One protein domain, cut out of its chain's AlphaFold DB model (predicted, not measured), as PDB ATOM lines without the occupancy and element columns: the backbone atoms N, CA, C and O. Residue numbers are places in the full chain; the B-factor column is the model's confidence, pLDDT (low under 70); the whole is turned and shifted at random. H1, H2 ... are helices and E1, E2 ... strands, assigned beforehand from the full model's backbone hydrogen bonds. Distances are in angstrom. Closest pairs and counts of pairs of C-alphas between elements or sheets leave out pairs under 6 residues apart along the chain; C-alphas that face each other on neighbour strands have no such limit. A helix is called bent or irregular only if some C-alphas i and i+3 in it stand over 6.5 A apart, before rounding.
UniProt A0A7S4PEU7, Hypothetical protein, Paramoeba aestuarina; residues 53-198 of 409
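Overview. This is residues 53 to 198 of the 409 residues of the protein "Hypothetical protein" of Paramoeba aestuarina (UniProt A0A7S4PEU7). A twisted sheet of six strands runs through the domain, with the longest helix, H3, over one face and the short helix H2 over the opposite face; H1 and H4 only graze the sheet. Two long stretches without a named element, residues 61 to 88 and 147 to 166, join H1 to H2 and E4 to H4. The printed part has 146 residues with four named helices and six named strands, in the order H1 H2 E1 E2 E3 H3 E4 H4 E5 E6; the sheet, mixed, runs E2 E1 E3 E4 E5 E6. The class is mixed, helices and strands, with under half of the residues in named elements. The whole is compact and rounded, with a radius of gyration of the C-alphas of 14.5 A and spans of 35 by 35 by 30 A.

Arrangement. Start at E3, residues 117 to 121, and find its parallel neighbour E4, residues 141 to 146, where N 120 and O 144 are 2.7 A apart. Next comes E5, residues 179 to 184, parallel to E4, with N 145 and O 183 at 2.8 A. The edge strand E6, residues 195 to 197, is parallel to E5, with N 196 and O 182 at 2.8 A. On the other side of E3 look for E1, residues 96 to 100, parallel to it, with N 98 and O 119 at 2.8 A. E1 forms a hairpin with the antiparallel edge strand E2, residues 103 to 108, where N 108 and O 97 are 2.8 A apart. H3, residues 122 to 133, is on the sheet at a height of 6.5 A; its closest C-alphas to E4 are Ser 122 and Gly 146, 5.3 A apart. H2, residues 89 to 93, is on the opposite face at a height of 8.7 A, over E3, where the closest C-alphas are those of Ala 91 and Phe 119, 5.7 A apart. H1, residues 53 to 60, only grazes the sheet with residues 57 to 60; it is close to H3 but not clearly touching, the closest C-alphas being those of Leu 57 and Val 131, 6.8 A apart. H4, residues 167 to 175, only grazes the sheet with residues 173 to 174. E3, H3, E4 and E4, H4, E5 are strand-helix-strand units, each two parallel neighbour strands with a helix between, and both crossovers are right-handed. Every O i to N i+4 pair is within hydrogen-bond range in H1 and H4; H2 has 0 of 1 but 2 of 2 O i to N i+3 pairs, and H3 has 3 of 8 but 6 of 9.

Along the chain. Find C-alpha 53 at (-20.332, 28.752, -51.125), where H1 begins. H3 starts at C-alpha 122, (-9.045, 33.720, -30.844), and spans 18.9 A; it is irregular, with C-alphas 123 and 126 7.5 A apart. E4 spans 16.1 A, E3 and E5 13.3 A each, and H4 12.8 A. E6 ends at C-alpha 197, (-2.346, 45.272, -32.619).

Size, cuts and confidence. The two C-alphas farthest apart are those of Ala 112 and His 158, 38.9 A. The printed part has no cut, and the links H1 to H2 and E4 to H4 are long. Mean pLDDT of the printed part is 87.9; look for values under 70 at residues 53 to 55, 82 to 84 and 161 to 164.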
ATOM      1  N   GLN A  53     -21.188  28.182 -52.182       61.53
ATOM      2  CA  GLN A  53     -20.332  28.752 -51.125       61.53
ATOM      3  C   GLN A  53     -21.068  28.904 -49.795       61.53
ATOM      4  O   GLN A  53     -20.568  28.503 -48.740       61.53
ATOM      5  N   SER A  54     -22.287  29.442 -49.858       60.38
ATOM      6  CA  SER A  54     -23.170  29.555 -48.700       60.38
ATOM      7  C   SER A  54     -23.494  28.165 -48.133       60.38
ATOM      8  O   SER A  54     -23.404  27.966 -46.922       60.38
ATOM      9  N   SER A  55     -23.703  27.164 -48.997       69.69
ATOM     10  CA  SER A  55     -23.839  25.758 -48.593       69.69
ATOM     11  C   SER A  55     -22.593  25.211 -47.874       69.69
ATOM     12  O   SER A  55     -22.718  24.617 -46.801       69.69
ATOM     13  N   CYS A  56     -21.381  25.456 -48.397       81.44
ATOM     14  CA  CYS A  56     -20.124  24.993 -47.788       81.44
ATOM     15  C   CYS A  56     -19.991  25.437 -46.327       81.44
ATOM     16  O   CYS A  56     -19.766  24.612 -45.437       81.44
ATOM     17  N   LEU A  57     -20.178  26.732 -46.058       79.69
ATOM     18  CA  LEU A  57     -19.988  27.255 -44.709       79.69
ATOM     19  C   LEU A  57     -21.171  26.947 -43.783       79.69
ATOM     20  O   LEU A  57     -20.942  26.684 -42.602       79.69
ATOM     21  N   MET A  58     -22.405  26.907 -44.299       78.81
ATOM     22  CA  MET A  58     -23.569  26.448 -43.527       78.81
ATOM     23  C   MET A  58     -23.415  24.997 -43.049       78.81
ATOM     24  O   MET A  58     -23.871  24.661 -41.957       78.81
ATOM     25  N   ASN A  59     -22.723  24.148 -43.816       81.75
ATOM     26  CA  ASN A  59     -22.416  22.776 -43.402       81.75
ATOM     27  C   ASN A  59     -21.352  22.714 -42.295       81.75
ATOM     28  O   ASN A  59     -21.341  21.780 -41.492       81.75
ATOM     29  N   LEU A  60     -20.450  23.698 -42.235       79.38
ATOM     30  CA  LEU A  60     -19.427  23.782 -41.191       79.38
ATOM     31  C   LEU A  60     -19.966  24.400 -39.896       79.38
ATOM     32  O   LEU A  60     -19.532  24.002 -38.809       79.38
ATOM     33  N   TYR A  61     -20.881  25.368 -40.010       84.56
ATOM     34  CA  TYR A  61     -21.354  26.164 -38.886       84.56
ATOM     35  C   TYR A  61     -22.840  26.529 -38.974       84.56
ATOM     36  O   TYR A  61     -23.290  27.038 -40.000       84.56
ATOM     37  N   PRO A  62     -23.589  26.421 -37.862       86.44
ATOM     38  CA  PRO A  62     -24.890  27.063 -37.752       86.44
ATOM     39  C   PRO A  62     -24.758  28.591 -37.855       86.44
ATOM     40  O   PRO A  62     -24.092  29.230 -37.033       86.44
ATOM     41  N   PHE A  63     -25.435  29.165 -38.852       89.81
ATOM     42  CA  PHE A  63     -25.575  30.608 -39.026       89.81
ATOM     43  C   PHE A  63     -26.670  31.173 -38.131       89.81
ATOM     44  O   PHE A  63     -27.711  30.551 -37.913       89.81
ATOM     45  N   GLN A  64     -26.434  32.373 -37.618       89.44
ATOM     46  CA  GLN A  64     -27.391  33.147 -36.845       89.44
ATOM     47  C   GLN A  64     -27.438  34.579 -37.392       89.44
ATOM     48  O   GLN A  64     -26.383  35.181 -37.622       89.44
ATOM     49  N   PRO A  65     -28.629  35.168 -37.575       87.25
ATOM     50  CA  PRO A  65     -28.722  36.565 -37.964       87.25
ATOM     51  C   PRO A  65     -28.144  37.472 -36.870       87.25
ATOM     52  O   PRO A  65     -28.208  37.177 -35.671       87.25
ATOM     53  N   LYS A  66     -27.617  38.627 -37.279       84.69
ATOM     54  CA  LYS A  66     -27.238  39.695 -36.350       84.69
ATOM     55  C   LYS A  66     -28.491  40.429 -35.896       84.69
ATOM     56  O   LYS A  66     -28.905  41.411 -36.491       84.69
ATOM     57  N   LEU A  67     -29.102  39.932 -34.827       78.19
ATOM     58  CA  LEU A  67     -30.353  40.486 -34.296       78.19
ATOM     59  C   LEU A  67     -30.180  41.816 -33.540       78.19
ATOM     60  O   LEU A  67     -31.163  42.385 -33.073       78.19
ATOM     61  N   TYR A  68     -28.951  42.317 -33.396       76.19
ATOM     62  CA  TYR A  68     -28.651  43.509 -32.609       76.19
ATOM     63  C   TYR A  68     -28.176  44.646 -33.493       76.19
ATOM     64  O   TYR A  68     -27.374  44.453 -34.406       76.19
ATOM     65  N   ARG A  69     -28.628  45.855 -33.153       80.06
ATOM     66  CA  ARG A  69     -28.093  47.079 -33.736       80.06
ATOM     67  C   ARG A  69     -26.603  47.188 -33.378       80.06
ATOM     68  O   ARG A  69     -26.273  47.027 -32.198       80.06
ATOM     69  N   PRO A  70     -25.721  47.470 -34.351       81.81
ATOM     70  CA  PRO A  70     -24.329  47.772 -34.059       81.81
ATOM     71  C   PRO A  70     -24.218  48.910 -33.033       81.81
ATOM     72  O   PRO A  70     -25.080  49.798 -33.010       81.81
ATOM     73  N   PRO A  71     -23.190  48.893 -32.168       82.31
ATOM     74  CA  PRO A  71     -22.922  50.019 -31.284       82.31
ATOM     75  C   PRO A  71     -22.664  51.286 -32.105       82.31
ATOM     76  O   PRO A  71     -22.195  51.219 -33.242       82.31
ATOM     77  N   THR A  72     -22.935  52.448 -31.521       86.31
ATOM     78  CA  THR A  72     -22.493  53.714 -32.102       86.31
ATOM     79  C   THR A  72     -20.971  53.835 -31.975       86.31
ATOM     80  O   THR A  72     -20.358  53.266 -31.068       86.31
ATOM     81  N   LEU A  73     -20.335  54.530 -32.922       89.50
ATOM     82  CA  LEU A  73     -18.871  54.613 -33.002       89.50
ATOM     83  C   LEU A  73     -18.242  55.438 -31.865       89.50
ATOM     84  O   LEU A  73     -17.067  55.266 -31.572       89.50
ATOM     85  N   ASP A  74     -19.024  56.268 -31.181       86.12
ATOM     86  CA  ASP A  74     -18.628  56.991 -29.966       86.12
ATOM     87  C   ASP A  74     -18.556  56.085 -28.724       86.12
ATOM     88  O   ASP A  74     -18.194  56.541 -27.638       86.12
ATOM     89  N   HIS A  75     -18.899  54.798 -28.848       85.94
ATOM     90  CA  HIS A  75     -18.782  53.882 -27.729       85.94
ATOM     91  C   HIS A  75     -17.328  53.599 -27.343       85.94
ATOM     92  O   HIS A  75     -16.481  53.499 -28.219       85.94
ATOM     93  N   VAL A  76     -17.026  53.397 -26.053       87.00
ATOM     94  CA  VAL A  76     -15.680  52.989 -25.622       87.00
ATOM     95  C   VAL A  76     -15.328  51.634 -26.215       87.00
ATOM     96  O   VAL A  76     -16.137  50.701 -26.271       87.00
ATOM     97  N   MET A  77     -14.079  51.550 -26.652       90.81
ATOM     98  CA  MET A  77     -13.500  50.387 -27.280       90.81
ATOM     99  C   MET A  77     -13.611  49.162 -26.375       90.81
ATOM    100  O   MET A  77     -13.247  49.189 -25.198       90.81
ATOM    101  N   SER A  78     -14.114  48.072 -26.948       89.62
ATOM    102  CA  SER A  78     -14.210  46.771 -26.303       89.62
ATOM    103  C   SER A  78     -14.347  45.693 -27.367       89.62
ATOM    104  O   SER A  78     -15.284  45.729 -28.165       89.62
ATOM    105  N   THR A  79     -13.468  44.701 -27.360       84.31
ATOM    106  CA  THR A  79     -13.642  43.472 -28.156       84.31
ATOM    107  C   THR A  79     -14.201  42.317 -27.330       84.31
ATOM    108  O   THR A  79     -14.506  41.259 -27.875       84.31
ATOM    109  N   ILE A  80     -14.336  42.506 -26.014       81.12
ATOM    110  CA  ILE A  80     -14.853  41.485 -25.112       81.12
ATOM    111  C   ILE A  80     -16.369  41.425 -25.239       81.12
ATOM    112  O   ILE A  80     -17.091  42.323 -24.802       81.12
ATOM    113  N   SER A  81     -16.858  40.289 -25.714       71.62
ATOM    114  CA  SER A  81     -18.263  39.963 -25.643       71.62
ATOM    115  C   SER A  81     -18.692  39.764 -24.191       71.62
ATOM    116  O   SER A  81     -18.045  39.073 -23.390       71.62
ATOM    117  N   SER A  82     -19.848  40.334 -23.851       64.88
ATOM    118  CA  SER A  82     -20.490  40.079 -22.564       64.88
ATOM    119  C   SER A  82     -20.799  38.579 -22.387       64.88
ATOM    120  O   SER A  82     -20.755  37.786 -23.329       64.88
ATOM    121  N   LYS A  83     -21.174  38.150 -21.173       66.19
ATOM    122  CA  LYS A  83     -21.610  36.759 -20.903       66.19
ATOM    123  C   LYS A  83     -22.896  36.354 -21.657       66.19
ATOM    124  O   LYS A  83     -23.417  35.263 -21.396       66.19
ATOM    125  N   GLN A  84     -23.439  37.216 -22.508       69.50
ATOM    126  CA  GLN A  84     -24.623  36.947 -23.310       69.50
ATOM    127  C   GLN A  84     -24.312  35.941 -24.434       69.50
ATOM    128  O   GLN A  84     -23.156  35.784 -24.830       69.50
ATOM    129  N   PRO A  85     -25.319  35.202 -24.929       73.88
ATOM    130  CA  PRO A  85     -25.138  34.192 -25.973       73.88
ATOM    131  C   PRO A  85     -25.051  34.798 -27.386       73.88
ATOM    132  O   PRO A  85     -25.376  34.118 -28.354       73.88
ATOM    133  N   VAL A  86     -24.664  36.068 -27.499       78.38
ATOM    134  CA  VAL A  86     -24.706  36.861 -28.732       78.38
ATOM    135  C   VAL A  86     -23.464  37.753 -28.805       78.38
ATOM    136  O   VAL A  86     -22.958  38.146 -27.749       78.38
ATOM    137  N   PRO A  87     -22.961  38.076 -30.009       82.75
ATOM    138  CA  PRO A  87     -21.857  39.011 -30.165       82.75
ATOM    139  C   PRO A  87     -22.225  40.401 -29.650       82.75
ATOM    140  O   PRO A  87     -23.390  40.798 -29.648       82.75
ATOM    141  N   SER A  88     -21.220  41.161 -29.227       81.88
ATOM    142  CA  SER A  88     -21.402  42.542 -28.782       81.88
ATOM    143  C   SER A  88     -20.208  43.409 -29.180       81.88
ATOM    144  O   SER A  88     -19.213  42.893 -29.691       81.88
ATOM    145  N   THR A  89     -20.361  44.723 -28.989       85.06
ATOM    146  CA  THR A  89     -19.292  45.729 -29.119       85.06
ATOM    147  C   THR A  89     -18.594  45.703 -30.489       85.06
ATOM    148  O   THR A  89     -19.289  45.742 -31.503       85.06
ATOM    149  N   PHE A  90     -17.258  45.675 -30.552       91.75
ATOM    150  CA  PHE A  90     -16.486  45.801 -31.794       91.75
ATOM    151  C   PHE A  90     -16.806  44.705 -32.821       91.75
ATOM    152  O   PHE A  90     -16.853  44.975 -34.019       91.75
ATOM    153  N   ALA A  91     -17.106  43.481 -32.372       92.69
ATOM    154  CA  ALA A  91     -17.419  42.370 -33.271       92.69
ATOM    155  C   ALA A  91     -18.665  42.642 -34.136       92.69
ATOM    156  O   ALA A  91     -18.722  42.203 -35.284       92.69
ATOM    157  N   LEU A  92     -19.646  43.396 -33.618       92.31
ATOM    158  CA  LEU A  92     -20.876  43.734 -34.347       92.31
ATOM    159  C   LEU A  92     -20.651  44.661 -35.551       92.31
ATOM    160  O   LEU A  92     -21.565  44.787 -36.362       92.31
ATOM    161  N   LEU A  93     -19.475  45.283 -35.672       94.31
ATOM    162  CA  LEU A  93     -19.116  46.130 -36.815       94.31
ATOM    163  C   LEU A  93     -18.638  45.322 -38.031       94.31
ATOM    164  O   LEU A  93     -18.693  45.824 -39.145       94.31
ATOM    165  N   CYS A  94     -18.173  44.085 -37.831       96.06
ATOM    166  CA  CYS A  94     -17.693  43.228 -38.922       96.06
ATOM    167  C   CYS A  94     -18.860  42.665 -39.748       96.06
ATOM    168  O   CYS A  94     -19.990  42.698 -39.274       96.06
ATOM    169  N   ASP A  95     -18.613  42.068 -40.916       95.88
ATOM    170  CA  ASP A  95     -19.646  41.438 -41.757       95.88
ATOM    171  C   ASP A  95     -20.031  40.072 -41.204       95.88
ATOM    172  O   ASP A  95     -21.212  39.798 -40.969       95.88
ATOM    173  N   TRP A  96     -19.029  39.256 -40.867       95.31
ATOM    174  CA  TRP A  96     -19.194  37.959 -40.212       95.31
ATOM    175  C   TRP A  96     -18.467  37.907 -38.864       95.31
ATOM    176  O   TRP A  96     -17.462  38.582 -38.645       95.31
ATOM    177  N   ILE A  97     -18.988  37.097 -37.944       94.44
ATOM    178  CA  ILE A  97     -18.410  36.856 -36.616       94.44
ATOM    179  C   ILE A  97     -18.376  35.350 -36.383       94.44
ATOM    180  O   ILE A  97     -19.421  34.707 -36.441       94.44
ATOM    181  N   ILE A  98     -17.201  34.794 -36.106       92.75
ATOM    182  CA  ILE A  98     -16.987  33.355 -35.948       92.75
ATOM    183  C   ILE A  98     -16.609  33.047 -34.499       92.75
ATOM    184  O   ILE A  98     -15.519  33.369 -34.018       92.75
ATOM    185  N   GLY A  99     -17.539  32.383 -33.814       87.94
ATOM    186  CA  GLY A  99     -17.482  32.058 -32.395       87.94
ATOM    187  C   GLY A  99     -17.968  33.186 -31.483       87.94
ATOM    188  O   GLY A  99     -18.076  34.343 -31.877       87.94
ATOM    189  N   ILE A 100     -18.249  32.825 -30.229       82.25
ATOM    190  CA  ILE A 100     -18.466  33.749 -29.105       82.25
ATOM    191  C   ILE A 100     -17.909  33.137 -27.816       82.25
ATOM    192  O   ILE A 100     -17.723  31.923 -27.703       82.25
ATOM    193  N   ARG A 101     -17.732  33.949 -26.770       73.50
ATOM    194  CA  ARG A 101     -17.179  33.520 -25.474       73.50
ATOM    195  C   ARG A 101     -17.810  32.263 -24.833       73.50
ATOM    196  O   ARG A 101     -17.141  31.580 -24.051       73.50
ATOM    197  N   LYS A 102     -19.080  31.939 -25.098       72.19
ATOM    198  CA  LYS A 102     -19.776  30.775 -24.498       72.19
ATOM    199  C   LYS A 102     -20.049  29.614 -25.449       72.19
ATOM    200  O   LYS A 102     -20.369  28.529 -24.972       72.19
ATOM    201  N   LYS A 103     -19.987  29.842 -26.755       71.06
ATOM    202  CA  LYS A 103     -20.355  28.854 -27.763       71.06
ATOM    203  C   LYS A 103     -19.333  28.914 -28.885       71.06
ATOM    204  O   LYS A 103     -19.193  29.928 -29.567       71.06
ATOM    205  N   ASP A 104     -18.626  27.808 -29.021       71.69
ATOM    206  CA  ASP A 104     -17.722  27.568 -30.128       71.69
ATOM    207  C   ASP A 104     -18.557  27.193 -31.364       71.69
ATOM    208  O   ASP A 104     -19.686  26.716 -31.230       71.69
ATOM    209  N   ARG A 105     -18.010  27.404 -32.564       77.56
ATOM    210  CA  ARG A 105     -18.643  27.001 -33.829       77.56
ATOM    211  C   ARG A 105     -20.037  27.588 -34.113       77.56
ATOM    212  O   ARG A 105     -20.924  26.882 -34.577       77.56
ATOM    213  N   LEU A 106     -20.217  28.884 -33.885       86.81
ATOM    214  CA  LEU A 106     -21.355  29.643 -34.416       86.81
ATOM    215  C   LEU A 106     -20.845  30.723 -35.356       86.81
ATOM    216  O   LEU A 106     -19.802  31.315 -35.075       86.81
ATOM    217  N   VAL A 107     -21.595  31.005 -36.417       90.94
ATOM    218  CA  VAL A 107     -21.334  32.155 -37.287       90.94
ATOM    219  C   VAL A 107     -22.497  33.130 -37.171       90.94
ATOM    220  O   VAL A 107     -23.654  32.733 -37.275       90.94
ATOM    221  N   PHE A 108     -22.197  34.408 -36.946       92.38
ATOM    222  CA  PHE A 108     -23.185  35.482 -36.986       92.38
ATOM    223  C   PHE A 108     -22.943  36.366 -38.201       92.38
ATOM    224  O   PHE A 108     -21.854  36.920 -38.354       92.38
ATOM    225  N   GLY A 109     -23.964  36.543 -39.029       92.38
ATOM    226  CA  GLY A 109     -23.872  37.300 -40.273       92.38
ATOM    227  C   GLY A 109     -24.953  36.888 -41.261       92.38
ATOM    228  O   GLY A 109     -25.840  36.100 -40.927       92.38
ATOM    229  N   ASP A 110     -24.861  37.433 -42.465       90.19
ATOM    230  CA  ASP A 110     -25.685  37.018 -43.594       90.19
ATOM    231  C   ASP A 110     -24.903  35.997 -44.441       90.19
ATOM    232  O   ASP A 110     -23.858  36.358 -44.991       90.19
ATOM    233  N   PRO A 111     -25.354  34.731 -44.539       87.94
ATOM    234  CA  PRO A 111     -24.688  33.725 -45.363       87.94
ATOM    235  C   PRO A 111     -24.793  34.002 -46.870       87.94
ATOM    236  O   PRO A 111     -24.040  33.404 -47.635       87.94
ATOM    237  N   ALA A 112     -25.706  34.877 -47.307       87.00
ATOM    238  CA  ALA A 112     -25.819  35.296 -48.703       87.00
ATOM    239  C   ALA A 112     -24.821  36.411 -49.074       87.00
ATOM    240  O   ALA A 112     -24.652  36.724 -50.252       87.00
ATOM    241  N   MET A 113     -24.146  37.007 -48.087       89.56
ATOM    242  CA  MET A 113     -23.170  38.075 -48.283       89.56
ATOM    243  C   MET A 113     -21.745  37.521 -48.312       89.56
ATOM    244  O   MET A 113     -21.350  36.746 -47.446       89.56
ATOM    245  N   VAL A 114     -20.935  37.985 -49.265       90.38
ATOM    246  CA  VAL A 114     -19.483  37.757 -49.260       90.38
ATOM    247  C   VAL A 114     -18.832  38.767 -48.301       90.38
ATOM    248  O   VAL A 114     -18.955  39.970 -48.539       90.38
ATOM    249  N   PRO A 115     -18.160  38.335 -47.216       95.50
ATOM    250  CA  PRO A 115     -17.665  39.254 -46.194       95.50
ATOM    251  C   PRO A 115     -16.415  40.003 -46.665       95.50
ATOM    252  O   PRO A 115     -15.514  39.415 -47.254       95.50
ATOM    253  N   SER A 116     -16.309  41.285 -46.324       96.62
ATOM    254  CA  SER A 116     -15.053  42.047 -46.411       96.62
ATOM    255  C   SER A 116     -14.294  42.027 -45.080       96.62
ATOM    256  O   SER A 116     -13.069  42.157 -45.038       96.62
ATOM    257  N   THR A 117     -15.013  41.817 -43.975       98.00
ATOM    258  CA  THR A 117     -14.477  41.736 -42.616       98.00
ATOM    259  C   THR A 117     -14.991  40.513 -41.871       98.00
ATOM    260  O   THR A 117     -16.181  40.190 -41.889       98.00
ATOM    261  N   ILE A 118     -14.090  39.839 -41.156       97.00
ATOM    262  CA  ILE A 118     -14.444  38.711 -40.291       97.00
ATOM    263  C   ILE A 118     -13.859  38.949 -38.902       97.00
ATOM    264  O   ILE A 118     -12.644  39.069 -38.751       97.00
ATOM    265  N   PHE A 119     -14.716  38.963 -37.880       96.44
ATOM    266  CA  PHE A 119     -14.284  38.870 -36.489       96.44
ATOM    267  C   PHE A 119     -14.155  37.401 -36.088       96.44
ATOM    268  O   PHE A 119     -15.119  36.643 -36.159       96.44
ATOM    269  N   PHE A 120     -12.984  36.994 -35.620       94.31
ATOM    270  CA  PHE A 120     -12.677  35.643 -35.184       94.31
ATOM    271  C   PHE A 120     -12.361  35.648 -33.691       94.31
ATOM    272  O   PHE A 120     -11.416  36.296 -33.237       94.31
ATOM    273  N   VAL A 121     -13.122  34.885 -32.906       92.25
ATOM    274  CA  VAL A 121     -12.730  34.638 -31.514       92.25
ATOM    275  C   VAL A 121     -11.431  33.842 -31.526       92.25
ATOM    276  O   VAL A 121     -11.377  32.781 -32.148       92.25
ATOM    277  N   SER A 122     -10.399  34.308 -30.819       90.44
ATOM    278  CA  SER A 122      -9.045  33.720 -30.844       90.44
ATOM    279  C   SER A 122      -9.040  32.195 -30.645       90.44
ATOM    280  O   SER A 122      -8.333  31.469 -31.335       90.44
ATOM    281  N   LYS A 123      -9.917  31.685 -29.770       87.56
ATOM    282  CA  LYS A 123     -10.064  30.253 -29.459       87.56
ATOM    283  C   LYS A 123     -10.453  29.406 -30.676       87.56
ATOM    284  O   LYS A 123     -10.233  28.201 -30.692       87.56
ATOM    285  N   GLN A 124     -11.112  30.017 -31.654       88.62
ATOM    286  CA  GLN A 124     -11.607  29.352 -32.852       88.62
ATOM    287  C   GLN A 124     -10.637  29.481 -34.028       88.62
ATOM    288  O   GLN A 124     -10.893  28.875 -35.063       88.62
ATOM    289  N   LEU A 125      -9.537  30.227 -33.892       90.38
ATOM    290  CA  LEU A 125      -8.658  30.596 -35.004       90.38
ATOM    291  C   LEU A 125      -8.085  29.383 -35.764       90.38
ATOM    292  O   LEU A 125      -7.831  29.468 -36.963       90.38
ATOM    293  N   ASP A 126      -7.984  28.217 -35.114       88.12
ATOM    294  CA  ASP A 126      -7.649  26.930 -35.745       88.12
ATOM    295  C   ASP A 126      -8.560  26.557 -36.931       88.12
ATOM    296  O   ASP A 126      -8.170  25.774 -37.798       88.12
ATOM    297  N   HIS A 127      -9.768  27.115 -36.982       89.50
ATOM    298  CA  HIS A 127     -10.755  26.870 -38.023       89.50
ATOM    299  C   HIS A 127     -10.628  27.774 -39.251       89.50
ATOM    300  O   HIS A 127     -11.283  27.496 -40.256       89.50
ATOM    301  N   LEU A 128      -9.790  28.814 -39.201       92.81
ATOM    302  CA  LEU A 128      -9.629  29.766 -40.298       92.81
ATOM    303  C   LEU A 128      -9.381  29.098 -41.667       92.81
ATOM    304  O   LEU A 128     -10.055  29.501 -42.611       92.81
ATOM    305  N   PRO A 129      -8.534  28.053 -41.813       92.62
ATOM    306  CA  PRO A 129      -8.328  27.401 -43.108       92.62
ATOM    307  C   PRO A 129      -9.628  26.879 -43.734       92.62
ATOM    308  O   PRO A 129      -9.903  27.164 -44.889       92.62
ATOM    309  N   ARG A 130     -10.490  26.226 -42.942       92.00
ATOM    310  CA  ARG A 130     -11.769  25.686 -43.437       92.00
ATOM    311  C   ARG A 130     -12.741  26.780 -43.860       92.00
ATOM    312  O   ARG A 130     -13.514  26.592 -44.787       92.00
ATOM    313  N   VAL A 131     -12.720  27.912 -43.157       92.75
ATOM    314  CA  VAL A 131     -13.531  29.078 -43.530       92.75
ATOM    315  C   VAL A 131     -13.045  29.632 -44.863       92.75
ATOM    316  O   VAL A 131     -13.852  29.889 -45.747       92.75
ATOM    317  N   LEU A 132     -11.728  29.774 -45.020       93.50
ATOM    318  CA  LEU A 132     -11.120  30.249 -46.254       93.50
ATOM    319  C   LEU A 132     -11.396  29.313 -47.438       93.50
ATOM    320  O   LEU A 132     -11.631  29.809 -48.533       93.50
ATOM    321  N   ASP A 133     -11.411  27.996 -47.234       92.94
ATOM    322  CA  ASP A 133     -11.738  27.013 -48.279       92.94
ATOM    323  C   ASP A 133     -13.168  27.180 -48.827       92.94
ATOM    324  O   ASP A 133     -13.422  26.867 -49.987       92.94
ATOM    325  N   CYS A 134     -14.094  27.714 -48.021       90.88
ATOM    326  CA  CYS A 134     -15.459  28.023 -48.454       90.88
ATOM    327  C   CYS A 134     -15.610  29.413 -49.102       90.88
ATOM    328  O   CYS A 134     -16.703  29.745 -49.564       90.88
ATOM    329  N   LEU A 135     -14.562  30.244 -49.120       91.12
ATOM    330  CA  LEU A 135     -14.601  31.599 -49.674       91.12
ATOM    331  C   LEU A 135     -13.948  31.659 -51.067       91.12
ATOM    332  O   LEU A 135     -12.975  30.944 -51.320       91.12
ATOM    333  N   PRO A 136     -14.415  32.549 -51.968       90.62
ATOM    334  CA  PRO A 136     -13.785  32.752 -53.271       90.62
ATOM    335  C   PRO A 136     -12.287  33.047 -53.152       90.62
ATOM    336  O   PRO A 136     -11.865  33.832 -52.305       90.62
ATOM    337  N   SER A 137     -11.471  32.509 -54.058       90.88
ATOM    338  CA  SER A 137     -10.031  32.815 -54.106       90.88
ATOM    339  C   SER A 137      -9.730  34.286 -54.431       90.88
ATOM    340  O   SER A 137      -8.660  34.799 -54.102       90.88
ATOM    341  N   THR A 138     -10.680  34.981 -55.059       91.75
ATOM    342  CA  THR A 138     -10.584  36.392 -55.454       91.75
ATOM    343  C   THR A 138     -10.926  37.370 -54.336       91.75
ATOM    344  O   THR A 138     -10.672  38.564 -54.483       91.75
ATOM    345  N   ILE A 139     -11.476  36.890 -53.218       93.50
ATOM    346  CA  ILE A 139     -11.894  37.744 -52.109       93.50
ATOM    347  C   ILE A 139     -10.701  38.491 -51.499       93.50
ATOM    348  O   ILE A 139      -9.547  38.048 -51.576       93.50
ATOM    349  N   ARG A 140     -10.985  39.634 -50.880       95.19
ATOM    350  CA  ARG A 140     -10.035  40.419 -50.093       95.19
ATOM    351  C   ARG A 140     -10.677  40.717 -48.747       95.19
ATOM    352  O   ARG A 140     -11.742  41.316 -48.685       95.19
ATOM    353  N   LEU A 141     -10.035  40.250 -47.688       95.94
ATOM    354  CA  LEU A 141     -10.580  40.192 -46.340       95.94
ATOM    355  C   LEU A 141      -9.665  40.938 -45.379       95.94
ATOM    356  O   LEU A 141      -8.438  40.794 -45.443       95.94
ATOM    357  N   VAL A 142     -10.266  41.661 -44.442       98.44
ATOM    358  CA  VAL A 142      -9.607  42.098 -43.211       98.44
ATOM    359  C   VAL A 142     -10.061  41.184 -42.075       98.44
ATOM    360  O   VAL A 142     -11.258  41.010 -41.836       98.44
ATOM    361  N   LEU A 143      -9.100  40.575 -41.380       98.06
ATOM    362  CA  LEU A 143      -9.363  39.666 -40.267       98.06
ATOM    363  C   LEU A 143      -9.171  40.394 -38.936       98.06
ATOM    364  O   LEU A 143      -8.133  41.004 -38.704       98.06
ATOM    365  N   ILE A 144     -10.151  40.295 -38.044       98.00
ATOM    366  CA  ILE A 144     -10.082  40.833 -36.686       98.00
ATOM    367  C   ILE A 144     -10.068  39.647 -35.720       98.00
ATOM    368  O   ILE A 144     -10.950  38.802 -35.791       98.00
ATOM    369  N   ILE A 145      -9.094  39.563 -34.817       96.19
ATOM    370  CA  ILE A 145      -8.907  38.443 -33.885       96.19
ATOM    371  C   ILE A 145      -8.999  38.961 -32.448       96.19
ATOM    372  O   ILE A 145      -8.237  39.852 -32.066       96.19
ATOM    373  N   GLY A 146      -9.905  38.405 -31.634       93.25
ATOM    374  CA  GLY A 146     -10.120  38.913 -30.274       93.25
ATOM    375  C   GLY A 146     -11.010  38.084 -29.344       93.25
ATOM    376  O   GLY A 146     -11.160  36.874 -29.516       93.25
ATOM    377  N   ASP A 147     -11.602  38.765 -28.351       88.75
ATOM    378  CA  ASP A 147     -12.588  38.269 -27.357       88.75
ATOM    379  C   ASP A 147     -12.046  37.370 -26.214       88.75
ATOM    380  O   ASP A 147     -12.793  36.947 -25.321       88.75
ATOM    381  N   ARG A 148     -10.742  37.077 -26.162       86.25
ATOM    382  CA  ARG A 148     -10.134  36.273 -25.082       86.25
ATOM    383  C   ARG A 148      -8.769  36.794 -24.689       86.25
ATOM    384  O   ARG A 148      -8.097  37.404 -25.494       86.25
ATOM    385  N   ASP A 149      -8.343  36.380 -23.503       87.94
ATOM    386  CA  ASP A 149      -6.995  36.582 -22.972       87.94
ATOM    387  C   ASP A 149      -5.894  35.790 -23.725       87.94
ATOM    388  O   ASP A 149      -4.720  35.923 -23.394       87.94
ATOM    389  N   GLN A 150      -6.260  34.920 -24.677       89.25
ATOM    390  CA  GLN A 150      -5.299  34.122 -25.445       89.25
ATOM    391  C   GLN A 150      -4.448  35.026 -26.318       89.25
ATOM    392  O   GLN A 150      -4.984  35.872 -27.033       89.25
ATOM    393  N   THR A 151      -3.143  34.796 -26.302       92.06
ATOM    394  CA  THR A 151      -2.224  35.563 -27.128       92.06
ATOM    395  C   THR A 151      -2.011  34.881 -28.477       92.06
ATOM    396  O   THR A 151      -2.203  33.669 -28.616       92.06
ATOM    397  N   VAL A 152      -1.664  35.668 -29.493       92.81
ATOM    398  CA  VAL A 152      -1.528  35.209 -30.881       92.81
ATOM    399  C   VAL A 152      -0.210  35.733 -31.455       92.81
ATOM    400  O   VAL A 152       0.066  36.920 -31.276       92.81
ATOM    401  N   PRO A 153       0.558  34.923 -32.211       93.12
ATOM    402  CA  PRO A 153       0.304  33.527 -32.580       93.12
ATOM    403  C   PRO A 153       0.893  32.468 -31.634       93.12
ATOM    404  O   PRO A 153       0.583  31.288 -31.814       93.12
ATOM    405  N   MET A 154       1.769  32.824 -30.691       91.00
ATOM    406  CA  MET A 154       2.510  31.824 -29.907       91.00
ATOM    407  C   MET A 154       1.701  31.222 -28.756       91.00
ATOM    408  O   MET A 154       1.964  30.080 -28.381       91.00
ATOM    409  N   ASN A 155       0.711  31.954 -28.242       89.62
ATOM    410  CA  ASN A 155      -0.064  31.619 -27.049       89.62
ATOM    411  C   ASN A 155       0.826  31.412 -25.806       89.62
ATOM    412  O   ASN A 155       1.029  30.294 -25.331       89.62
ATOM    413  N   VAL A 156       1.344  32.512 -25.256       86.25
ATOM    414  CA  VAL A 156       2.177  32.531 -24.041       86.25
ATOM    415  C   VAL A 156       1.364  32.386 -22.748       86.25
ATOM    416  O   VAL A 156       1.929  32.260 -21.663       86.25
ATOM    417  N   ASP A 157       0.032  32.365 -22.835       83.06
ATOM    418  CA  ASP A 157      -0.829  32.096 -21.689       83.06
ATOM    419  C   ASP A 157      -1.015  30.587 -21.461       83.06
ATOM    420  O   ASP A 157      -1.867  29.917 -22.053       83.06
ATOM    421  N   HIS A 158      -0.250  30.060 -20.504       79.38
ATOM    422  CA  HIS A 158      -0.252  28.646 -20.126       79.38
ATOM    423  C   HIS A 158      -1.612  28.103 -19.655       79.38
ATOM    424  O   HIS A 158      -1.807  26.885 -19.640       79.38
ATOM    425  N   ARG A 159      -2.581  28.963 -19.303       80.50
ATOM    426  CA  ARG A 159      -3.954  28.524 -18.983       80.50
ATOM    427  C   ARG A 159      -4.648  27.887 -20.185       80.50
ATOM    428  O   ARG A 159      -5.579  27.105 -20.008       80.50
ATOM    429  N   TYR A 160      -4.209  28.234 -21.392       77.19
ATOM    430  CA  TYR A 160      -4.759  27.756 -22.651       77.19
ATOM    431  C   TYR A 160      -3.805  26.804 -23.372       77.19
ATOM    432  O   TYR A 160      -3.798  26.783 -24.597       77.19
ATOM    433  N   SER A 161      -3.034  25.994 -22.642       66.31
ATOM    434  CA  SER A 161      -2.032  25.062 -23.192       66.31
ATOM    435  C   SER A 161      -2.547  24.091 -24.267       66.31
ATOM    436  O   SER A 161      -1.756  23.589 -25.060       66.31
ATOM    437  N   TYR A 162      -3.860  23.841 -24.331       62.66
ATOM    438  CA  TYR A 162      -4.489  23.043 -25.391       62.66
ATOM    439  C   TYR A 162      -4.532  23.757 -26.756       62.66
ATOM    440  O   TYR A 162      -4.686  23.114 -27.790       62.66
ATOM    441  N   HIS A 163      -4.403  25.083 -26.782       63.81
ATOM    442  CA  HIS A 163      -4.295  25.841 -28.022       63.81
ATOM    443  C   HIS A 163      -2.836  25.895 -28.442       63.81
ATOM    444  O   HIS A 163      -1.999  26.520 -27.787       63.81
ATOM    445  N   HIS A 164      -2.551  25.176 -29.523       66.25
ATOM    446  CA  HIS A 164      -1.210  25.012 -30.046       66.25
ATOM    447  C   HIS A 164      -0.631  26.347 -30.493       66.25
ATOM    448  O   HIS A 164      -1.319  27.141 -31.128       66.25
ATOM    449  N   ASN A 165       0.662  26.528 -30.231       80.88
ATOM    450  CA  ASN A 165       1.487  27.518 -30.903       80.88
ATOM    451  C   ASN A 165       1.165  27.503 -32.410       80.88
ATOM    452  O   ASN A 165       1.334  26.488 -33.095       80.88
ATOM    453  N   MET A 166       0.654  28.625 -32.914       87.69
ATOM    454  CA  MET A 166       0.157  28.740 -34.281       87.69
ATOM    455  C   MET A 166       1.202  29.317 -35.228       87.69
ATOM    456  O   MET A 166       0.871  29.586 -36.375       87.69
ATOM    457  N   THR A 167       2.453  29.485 -34.791       89.00
ATOM    458  CA  THR A 167       3.493  30.220 -35.526       89.00
ATOM    459  C   THR A 167       3.623  29.759 -36.975       89.00
ATOM    460  O   THR A 167       3.617  30.596 -37.872       89.00
ATOM    461  N   HIS A 168       3.668  28.453 -37.249       88.50
ATOM    462  CA  HIS A 168       3.770  27.973 -38.633       88.50
ATOM    463  C   HIS A 168       2.556  28.384 -39.487       88.50
ATOM    464  O   HIS A 168       2.713  28.949 -40.565       88.50
ATOM    465  N   ARG A 169       1.338  28.180 -38.970       91.38
ATOM    466  CA  ARG A 169       0.091  28.558 -39.659       91.38
ATOM    467  C   ARG A 169      -0.046  30.069 -39.811       91.38
ATOM    468  O   ARG A 169      -0.491  30.530 -40.854       91.38
ATOM    469  N   TRP A 170       0.388  30.824 -38.808       94.12
ATOM    470  CA  TRP A 170       0.437  32.278 -38.834       94.12
ATOM    471  C   TRP A 170       1.257  32.782 -40.017       94.12
ATOM    472  O   TRP A 170       0.760  33.606 -40.773       94.12
ATOM    473  N   HIS A 171       2.452  32.230 -40.257       94.38
ATOM    474  CA  HIS A 171       3.255  32.589 -41.430       94.38
ATOM    475  C   HIS A 171       2.528  32.280 -42.744       94.38
ATOM    476  O   HIS A 171       2.506  33.128 -43.631       94.38
ATOM    477  N   THR A 172       1.869  31.123 -42.855       94.69
ATOM    478  CA  THR A 172       1.069  30.777 -44.041       94.69
ATOM    479  C   THR A 172      -0.075  31.766 -44.265       94.69
ATOM    480  O   THR A 172      -0.249  32.275 -45.369       94.69
ATOM    481  N   TRP A 173      -0.828  32.117 -43.219       95.25
ATOM    482  CA  TRP A 173      -1.885  33.131 -43.304       95.25
ATOM    483  C   TRP A 173      -1.328  34.514 -43.618       95.25
ATOM    484  O   TRP A 173      -1.967  35.315 -44.307       95.25
ATOM    485  N   LEU A 174      -0.104  34.792 -43.166       95.81
ATOM    486  CA  LEU A 174       0.577  36.021 -43.508       95.81
ATOM    487  C   LEU A 174       0.964  36.111 -45.001       95.81
ATOM    488  O   LEU A 174       1.186  37.211 -45.502       95.81
ATOM    489  N   GLN A 175       0.948  35.006 -45.739       95.81
ATOM    490  CA  GLN A 175       1.188  34.992 -47.186       95.81
ATOM    491  C   GLN A 175      -0.087  34.788 -48.016       95.81
ATOM    492  O   GLN A 175      -0.051  34.949 -49.232       95.81
ATOM    493  N   ASP A 176      -1.222  34.468 -47.387       96.31
ATOM    494  CA  ASP A 176      -2.480  34.266 -48.110       96.31
ATOM    495  C   ASP A 176      -2.964  35.587 -48.750       96.31
ATOM    496  O   ASP A 176      -3.221  36.552 -48.019       96.31
ATOM    497  N   PRO A 177      -3.114  35.655 -50.091       95.50
ATOM    498  CA  PRO A 177      -3.479  36.886 -50.797       95.50
ATOM    499  C   PRO A 177      -4.921  37.331 -50.532       95.50
ATOM    500  O   PRO A 177      -5.268  38.481 -50.803       95.50
ATOM    501  N   ARG A 178      -5.769  36.445 -49.993       96.19
ATOM    502  CA  ARG A 178      -7.125  36.798 -49.568       96.19
ATOM    503  C   ARG A 178      -7.107  37.598 -48.271       96.19
ATOM    504  O   ARG A 178      -7.980  38.434 -48.067       96.19
ATOM    505  N   LEU A 179      -6.124  37.366 -47.399       97.19
ATOM    506  CA  LEU A 179      -5.998  38.005 -46.087       97.19
ATOM    507  C   LEU A 179      -5.106  39.245 -46.168       97.19
ATOM    508  O   LEU A 179      -3.883  39.185 -46.000       97.19
ATOM    509  N   THR A 180      -5.746  40.382 -46.411       97.62
ATOM    510  CA  THR A 180      -5.073  41.656 -46.694       97.62
ATOM    511  C   THR A 180      -4.496  42.331 -45.457       97.62
ATOM    512  O   THR A 180      -3.426  42.931 -45.535       97.62
ATOM    513  N   HIS A 181      -5.170  42.215 -44.310       98.50
ATOM    514  CA  HIS A 181      -4.724  42.808 -43.050       98.50
ATOM    515  C   HIS A 181      -5.314  42.073 -41.844       98.50
ATOM    516  O   HIS A 181      -6.390  41.479 -41.935       98.50
ATOM    517  N   PHE A 182      -4.611  42.135 -40.716       98.44
ATOM    518  CA  PHE A 182      -4.969  41.504 -39.450       98.44
ATOM    519  C   PHE A 182      -5.023  42.562 -38.348       98.44
ATOM    520  O   PHE A 182      -4.065  43.310 -38.166       98.44
ATOM    521  N   PHE A 183      -6.106  42.589 -37.578       98.38
ATOM    522  CA  PHE A 183      -6.208  43.324 -36.317       98.38
ATOM    523  C   PHE A 183      -6.257  42.322 -35.170       98.38
ATOM    524  O   PHE A 183      -7.099  41.429 -35.193       98.38
ATOM    525  N   VAL A 184      -5.355  42.419 -34.191       97.44
ATOM    526  CA  VAL A 184      -5.121  41.313 -33.244       97.44
ATOM    527  C   VAL A 184      -5.077  41.800 -31.800       97.44
ATOM    528  O   VAL A 184      -4.194  42.574 -31.435       97.44
ATOM    529  N   ASN A 185      -5.994  41.318 -30.957       95.25
ATOM    530  CA  ASN A 185      -5.831  41.426 -29.507       95.25
ATOM    531  C   ASN A 185      -4.706  40.509 -29.022       95.25
ATOM    532  O   ASN A 185      -4.536  39.412 -29.546       95.25
ATOM    533  N   HIS A 186      -3.996  40.931 -27.972       94.25
ATOM    534  CA  HIS A 186      -2.961  40.118 -27.322       94.25
ATOM    535  C   HIS A 186      -1.899  39.576 -28.296       94.25
ATOM    536  O   HIS A 186      -1.519  38.406 -28.234       94.25
ATOM    537  N   LEU A 187      -1.420  40.428 -29.203       95.38
ATOM    538  CA  LEU A 187      -0.347  40.081 -30.127       95.38
ATOM    539  C   LEU A 187       0.965  39.824 -29.355       95.38
ATOM    540  O   LEU A 187       1.495  40.739 -28.727       95.38
ATOM    541  N   ASP A 188       1.474  38.589 -29.382       93.56
ATOM    542  CA  ASP A 188       2.663  38.153 -28.621       93.56
ATOM    543  C   ASP A 188       3.958  38.104 -29.441       93.56
ATOM    544  O   ASP A 188       4.988  37.636 -28.957       93.56
ATOM    545  N   VAL A 189       3.928  38.641 -30.658       93.50
ATOM    546  CA  VAL A 189       5.093  38.830 -31.531       93.50
ATOM    547  C   VAL A 189       5.114  40.260 -32.066       93.50
ATOM    548  O   VAL A 189       4.051  40.873 -32.161       93.50
ATOM    549  N   PRO A 190       6.283  40.808 -32.440       94.12
ATOM    550  CA  PRO A 190       6.342  42.132 -33.050       94.12
ATOM    551  C   PRO A 190       5.415  42.238 -34.277       94.12
ATOM    552  O   PRO A 190       5.312  41.266 -35.040       94.12
ATOM    553  N   PRO A 191       4.737  43.380 -34.504       93.19
ATOM    554  CA  PRO A 191       3.775  43.506 -35.589       93.19
ATOM    555  C   PRO A 191       4.454  43.370 -36.957       93.19
ATOM    556  O   PRO A 191       5.387  44.095 -37.294       93.19
ATOM    557  N   ALA A 192       3.965  42.441 -37.778       94.69
ATOM    558  CA  ALA A 192       4.346  42.363 -39.186       94.69
ATOM    559  C   ALA A 192       3.625  43.451 -40.006       94.69
ATOM    560  O   ALA A 192       2.592  43.966 -39.593       94.69
ATOM    561  N   LYS A 193       4.095  43.737 -41.230       94.88
ATOM    562  CA  LYS A 193       3.554  44.804 -42.108       94.88
ATOM    563  C   LYS A 193       2.022  44.804 -42.258       94.88
ATOM    564  O   LYS A 193       1.416  45.867 -42.376       94.88
ATOM    565  N   LYS A 194       1.397  43.624 -42.280       96.31
ATOM    566  CA  LYS A 194      -0.061  43.466 -42.424       96.31
ATOM    567  C   LYS A 194      -0.790  43.132 -41.122       96.31
ATOM    568  O   LYS A 194      -1.879  42.569 -41.148       96.31
ATOM    569  N   VAL A 195      -0.169  43.428 -39.986       98.12
ATOM    570  CA  VAL A 195      -0.695  43.152 -38.652       98.12
ATOM    571  C   VAL A 195      -0.706  44.454 -37.871       98.12
ATOM    572  O   VAL A 195       0.300  45.145 -37.781       98.12
ATOM    573  N   THR A 196      -1.852  44.783 -37.295       98.06
ATOM    574  CA  THR A 196      -2.009  45.905 -36.374       98.06
ATOM    575  C   THR A 196      -2.500  45.355 -35.040       98.06
ATOM    576  O   THR A 196      -3.502  44.630 -35.016       98.06
ATOM    577  N   PRO A 197      -1.819  45.643 -33.919       97.56
ATOM    578  CA  PRO A 197      -2.346  45.272 -32.619       97.56
ATOM    579  C   PRO A 197      -3.654  46.032 -32.363       97.56
ATOM    580  O   PRO A 197      -3.834  47.174 -32.784       97.56
ATOM    581  N   LEU A 198      -4.593  45.371 -31.700       96.69
ATOM    582  CA  LEU A 198      -5.900  45.915 -31.356       96.69
ATOM    583  C   LEU A 198      -6.049  45.843 -29.831       96.69
ATOM    584  O   LEU A 198      -5.793  44.776 -29.263       96.69
TER     585      LEU A 198